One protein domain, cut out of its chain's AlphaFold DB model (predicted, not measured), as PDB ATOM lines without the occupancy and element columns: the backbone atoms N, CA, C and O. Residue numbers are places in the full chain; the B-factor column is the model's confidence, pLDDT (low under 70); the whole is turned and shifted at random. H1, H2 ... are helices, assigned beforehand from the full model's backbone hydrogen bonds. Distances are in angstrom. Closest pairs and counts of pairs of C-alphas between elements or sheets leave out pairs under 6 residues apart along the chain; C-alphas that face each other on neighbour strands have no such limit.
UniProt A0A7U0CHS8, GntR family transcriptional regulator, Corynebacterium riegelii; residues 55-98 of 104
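What this domain is: This is residues 55 to 98 of the 104 residues of the protein "GntR family transcriptional regulator" of Corynebacterium riegelii (UniProt A0A7U0CHS8). What shape do these atoms make? Two helices, H1 and H2, form an open V, with the link of residues 79 and 80 at its corner and the space between the arms empty. The longer arm, H1, has a kink of 30 degrees near residue 68. What is it built of, and how far does it reach? The 44 printed residues hold two named helices, H1 then H2, and no named strand, and the class is all helix. The outline is flat, with spans of 36 by 30 by 7 A, and the whole is only just extended, close to loose, with a radius of gyration of the C-alphas of 14.0 A.

How they stand to each other: How does the longest helix stand to the other one? H1, residues 55 to 78, and H2, residues 81 to 96, are apart, with no C-alpha of the one within 8 A of the other. A tight link of two residues joins them. Which stretches stand free? Residues 55 to 74 of H1 stand free, and so do residues 77 to 82 and residues 85 to 98, of which 85 to 96 belong to H2. What do the backbone N and O atoms show? In H2 every O i to N i+4 pair is within hydrogen-bond range, and in H1 19 of 20 are.

Where its parts are: Where does H1 run? It begins at C-alpha 55, at (42.385, 31.281, 270.338), and ends at C-alpha 78, at (35.586, 5.958, 247.781), 34.6 A away. Where does H2 run? It measures 22.8 A from C-alpha 81 to C-alpha 96, which is at (14.023, 22.625, 255.833).

The domain as a whole: How large is it? The two C-alphas farthest apart, those of Glu 55 and Leu 81, are 39.4 A apart. Is there a cut, or a place of low confidence? The printed part has no cut, and its mean pLDDT is 93.1, with residue 98 alone under 70 in this model.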
ATOM      1  N   GLU A  55      41.129  31.767 270.913       90.12
ATOM      2  CA  GLU A  55      42.385  31.281 270.338       90.12
ATOM      3  C   GLU A  55      42.412  29.747 270.263       90.12
ATOM      4  O   GLU A  55      42.757  29.175 269.229       90.12
ATOM      5  N   GLN A  56      41.943  29.067 271.314       85.31
ATOM      6  CA  GLN A  56      41.787  27.608 271.310       85.31
ATOM      7  C   GLN A  56      40.784  27.151 270.247       85.31
ATOM      8  O   GLN A  56      40.991  26.125 269.601       85.31
ATOM      9  N   VAL A  57      39.706  27.913 270.034       89.75
ATOM     10  CA  VAL A  57      38.727  27.621 268.979       89.75
ATOM     11  C   VAL A  57      39.390  27.676 267.604       89.75
ATOM     12  O   VAL A  57      39.206  26.749 266.817       89.75
ATOM     13  N   ILE A  58      40.192  28.709 267.329       94.25
ATOM     14  CA  ILE A  58      40.932  28.839 266.066       94.25
ATOM     15  C   ILE A  58      41.866  27.641 265.863       94.25
ATOM     16  O   ILE A  58      41.796  26.989 264.827       94.25
ATOM     17  N   GLN A  59      42.651  27.274 266.877       91.19
ATOM     18  CA  GLN A  59      43.570  26.131 266.800       91.19
ATOM     19  C   GLN A  59      42.850  24.804 266.503       91.19
ATOM     20  O   GLN A  59      43.349  23.970 265.743       91.19
ATOM     21  N   VAL A  60      41.655  24.600 267.071       91.06
ATOM     22  CA  VAL A  60      40.817  23.433 266.757       91.06
ATOM     23  C   VAL A  60      40.354  23.469 265.301       91.06
ATOM     24  O   VAL A  60      40.392  22.432 264.640       91.06
ATOM     25  N   TYR A  61      39.933  24.625 264.784       93.50
ATOM     26  CA  TYR A  61      39.552  24.753 263.375       93.50
ATOM     27  C   TYR A  61      40.729  24.516 262.432       93.50
ATOM     28  O   TYR A  61      40.549  23.806 261.448       93.50
ATOM     29  N   ASP A  62      41.924  25.008 262.750       95.69
ATOM     30  CA  ASP A  62      43.122  24.768 261.941       95.69
ATOM     31  C   ASP A  62      43.432  23.269 261.836       95.69
ATOM     32  O   ASP A  62      43.625  22.739 260.738       95.69
ATOM     33  N   MET A  63      43.393  22.552 262.965       95.50
ATOM     34  CA  MET A  63      43.544  21.094 262.976       95.50
ATOM     35  C   MET A  63      42.433  20.387 262.196       95.50
ATOM     36  O   MET A  63      42.706  19.451 261.442       95.50
ATOM     37  N   ARG A  64      41.178  20.825 262.356       96.62
ATOM     38  CA  ARG A  64      40.041  20.251 261.630       96.62
ATOM     39  C   ARG A  64      40.174  20.455 260.132       96.62
ATOM     40  O   ARG A  64      39.986  19.489 259.415       96.62
ATOM     41  N   ILE A  65      40.550  21.638 259.654       96.69
ATOM     42  CA  ILE A  65      40.763  21.894 258.222       96.69
ATOM     43  C   ILE A  65      41.797  20.912 257.664       96.69
ATOM     44  O   ILE A  65      41.557  20.277 256.638       96.69
ATOM     45  N   LEU A  66      42.914  20.731 258.370       96.00
ATOM     46  CA  LEU A  66      43.990  19.829 257.961       96.00
ATOM     47  C   LEU A  66      43.522  18.369 257.829       96.00
ATOM     48  O   LEU A  66      43.890  17.687 256.875       96.00
ATOM     49  N   LEU A  67      42.693  17.897 258.764       97.31
ATOM     50  CA  LEU A  67      42.197  16.517 258.787       97.31
ATOM     51  C   LEU A  67      40.981  16.298 257.877       97.31
ATOM     52  O   LEU A  67      40.896  15.290 257.175       97.31
ATOM     53  N   GLU A  68      40.028  17.224 257.892       96.56
ATOM     54  CA  GLU A  68      38.762  17.121 257.171       96.56
ATOM     55  C   GLU A  68      38.955  17.257 255.665       96.56
ATOM     56  O   GLU A  68      38.229  16.600 254.926       96.56
ATOM     57  N   VAL A  69      39.934  18.039 255.191       96.56
ATOM     58  CA  VAL A  69      40.242  18.117 253.753       96.56
ATOM     59  C   VAL A  69      40.674  16.752 253.221       96.56
ATOM     60  O   VAL A  69      40.104  16.272 252.241       96.56
ATOM     61  N   GLU A  70      41.626  16.096 253.889       97.31
ATOM     62  CA  GLU A  70      42.089  14.766 253.483       97.31
ATOM     63  C   GLU A  70      40.965  13.732 253.611       97.31
ATOM     64  O   GLU A  70      40.666  13.012 252.658       97.31
ATOM     65  N   ALA A  71      40.278  13.696 254.758       96.69
ATOM     66  CA  ALA A  71      39.187  12.755 254.991       96.69
ATOM     67  C   ALA A  71      38.051  12.921 253.967       96.69
ATOM     68  O   ALA A  71      37.538  11.930 253.447       96.69
ATOM     69  N   SER A  72      37.689  14.163 253.631       95.94
ATOM     70  CA  SER A  72      36.666  14.459 252.623       95.94
ATOM     71  C   SER A  72      37.126  14.068 251.222       95.94
ATOM     72  O   SER A  72      36.331  13.532 250.452       95.94
ATOM     73  N   GLY A  73      38.404  14.281 250.889       97.12
ATOM     74  CA  GLY A  73      38.993  13.833 249.627       97.12
ATOM     75  C   GLY A  73      38.916  12.313 249.467       97.12
ATOM     76  O   GLY A  73      38.409  11.821 248.456       97.12
ATOM     77  N   GLN A  74      39.332  11.571 250.494       97.56
ATOM     78  CA  GLN A  74      39.246  10.109 250.517       97.56
ATOM     79  C   GLN A  74      37.797   9.620 250.448       97.56
ATOM     80  O   GLN A  74      37.484   8.721 249.665       97.56
ATOM     81  N   ALA A  75      36.890  10.220 251.221       96.69
ATOM     82  CA  ALA A  75      35.472   9.874 251.186       96.69
ATOM     83  C   ALA A  75      34.876  10.121 249.792       96.69
ATOM     84  O   ALA A  75      34.158   9.276 249.267       96.69
ATOM     85  N   ALA A  76      35.224  11.237 249.144       96.38
ATOM     86  CA  ALA A  76      34.742  11.559 247.808       96.38
ATOM     87  C   ALA A  76      35.217  10.558 246.742       96.38
ATOM     88  O   ALA A  76      34.454  10.254 245.824       96.38
ATOM     89  N   GLN A  77      36.445  10.046 246.860       97.19
ATOM     90  CA  GLN A  77      36.993   9.040 245.945       97.19
ATOM     91  C   GLN A  77      36.381   7.649 246.158       97.19
ATOM     92  O   GLN A  77      36.198   6.914 245.191       97.19
ATOM     93  N   ASN A  78      36.040   7.301 247.402       96.69
ATOM     94  CA  ASN A  78      35.586   5.958 247.781       96.69
ATOM     95  C   ASN A  78      34.063   5.829 247.967       96.69
ATOM     96  O   ASN A  78      33.580   4.771 248.372       96.69
ATOM     97  N   ARG A  79      33.299   6.891 247.691       96.31
ATOM     98  CA  ARG A  79      31.844   6.927 247.900       96.31
ATOM     99  C   ARG A  79      31.081   5.924 247.037       96.31
ATOM    100  O   ARG A  79      31.408   5.691 245.873       96.31
ATOM    101  N   ASN A  80      29.981   5.426 247.586       97.44
ATOM    102  CA  ASN A  80      28.964   4.657 246.878       97.44
ATOM    103  C   ASN A  80      27.638   5.442 246.772       97.44
ATOM    104  O   ASN A  80      27.510   6.567 247.254       97.44
ATOM    105  N   LEU A  81      26.635   4.844 246.123       96.62
ATOM    106  CA  LEU A  81      25.338   5.488 245.897       96.62
ATOM    107  C   LEU A  81      24.574   5.797 247.199       96.62
ATOM    108  O   LEU A  81      23.924   6.834 247.284       96.62
ATOM    109  N   ASN A  82      24.663   4.939 248.220       97.06
ATOM    110  CA  ASN A  82      24.003   5.180 249.506       97.06
ATOM    111  C   ASN A  82      24.610   6.378 250.240       97.06
ATOM    112  O   ASN A  82      23.876   7.116 250.896       97.06
ATOM    113  N   ASP A  83      25.920   6.600 250.107       96.25
ATOM    114  CA  ASP A  83      26.581   7.767 250.698       96.25
ATOM    115  C   ASP A  83      26.025   9.062 250.083       96.25
ATOM    116  O   ASP A  83      25.705  10.004 250.805       96.25
ATOM    117  N   ILE A  84      25.827   9.079 248.757       96.31
ATOM    118  CA  ILE A  84      25.237  10.219 248.039       96.31
ATOM    119  C   ILE A  84      23.800  10.475 248.491       96.31
ATOM    120  O   ILE A  84      23.489  11.587 248.907       96.31
ATOM    121  N   LEU A  85      22.949   9.446 248.480       97.44
ATOM    122  CA  LEU A  85      21.547   9.576 248.893       97.44
ATOM    123  C   LEU A  85      21.422  10.050 250.348       97.44
ATOM    124  O   LEU A  85      20.539  10.836 250.686       97.44
ATOM    125  N   THR A  86      22.328   9.596 251.218       96.38
ATOM    126  CA  THR A  86      22.374  10.041 252.614       96.38
ATOM    127  C   THR A  86      22.732  11.523 252.708       96.38
ATOM    128  O   THR A  86      22.085  12.255 253.455       96.38
ATOM    129  N   LEU A  87      23.733  11.987 251.952       94.56
ATOM    130  CA  LEU A  87      24.116  13.403 251.923       94.56
ATOM    131  C   LEU A  87      22.996  14.293 251.367       94.56
ATOM    132  O   LEU A  87      22.741  15.356 251.929       94.56
ATOM    133  N   GLU A  88      22.299  13.854 250.318       95.38
ATOM    134  CA  GLU A  88      21.145  14.566 249.750       95.38
ATOM    135  C   GLU A  88      20.013  14.708 250.776       95.38
ATOM    136  O   GLU A  88      19.544  15.818 251.028       95.38
ATOM    137  N   ALA A  89      19.647  13.622 251.463       94.94
ATOM    138  CA  ALA A  89      18.621  13.660 252.507       94.94
ATOM    139  C   ALA A  89      19.007  14.569 253.694       94.94
ATOM    140  O   ALA A  89      18.155  15.244 254.281       94.94
ATOM    141  N   LEU A  90      20.294  14.607 254.063       93.25
ATOM    142  CA  LEU A  90      20.800  15.512 255.101       93.25
ATOM    143  C   LEU A  90      20.712  16.982 254.667       93.25
ATOM    144  O   LEU A  90      20.279  17.815 255.464       93.25
ATOM    145  N   LEU A  91      21.065  17.293 253.416       92.75
ATOM    146  CA  LEU A  91      20.934  18.640 252.854       92.75
ATOM    147  C   LEU A  91      19.475  19.101 252.842       92.75
ATOM    148  O   LEU A  91      19.183  20.210 253.287       92.75
ATOM    149  N   GLU A  92      18.549  18.247 252.403       92.75
ATOM    150  CA  GLU A  92      17.114  18.553 252.410       92.75
ATOM    151  C   GLU A  92      16.605  18.875 253.822       92.75
ATOM    152  O   GLU A  92      15.894  19.865 254.024       92.75
ATOM    153  N   ARG A  93      17.021  18.090 254.825       90.50
ATOM    154  CA  ARG A  93      16.684  18.334 256.236       90.50
ATOM    155  C   ARG A  93      17.218  19.680 256.733       90.50
ATOM    156  O   ARG A  93      16.505  20.405 257.434       90.50
ATOM    157  N   ASP A  94      18.465  20.008 256.414       85.94
ATOM    158  CA  ASP A  94      19.126  21.210 256.924       85.94
ATOM    159  C   ASP A  94      18.590  22.486 256.247       85.94
ATOM    160  O   ASP A  94      18.426  23.513 256.918       85.94
ATOM    161  N   VAL A  95      18.206  22.411 254.963       84.50
ATOM    162  CA  VAL A  95      17.439  23.464 254.270       84.50
ATOM    163  C   VAL A  95      16.071  23.652 254.928       84.50
ATOM    164  O   VAL A  95      15.702  24.781 255.251       84.50
ATOM    165  N   ALA A  96      15.341  22.564 255.196       78.31
ATOM    166  CA  ALA A  96      14.023  22.625 255.833       78.31
ATOM    167  C   ALA A  96      14.063  23.191 257.267       78.31
ATOM    168  O   ALA A  96      13.091  23.789 257.725       78.31
ATOM    169  N   THR A  97      15.192  23.040 257.966       77.19
ATOM    170  CA  THR A  97      15.401  23.558 259.331       77.19
ATOM    171  C   THR A  97      15.922  25.009 259.339       77.19
ATOM    172  O   THR A  97      15.975  25.640 260.393       77.19
ATOM    173  N   GLY A  98      16.274  25.576 258.175       64.56
ATOM    174  CA  GLY A  98      16.719  26.968 258.026       64.56
ATOM    175  C   GLY A  98      18.202  27.225 258.329       64.56
ATOM    176  O   GLY A  98      18.618  28.381 258.371       64.56
TER     177      GLY A  98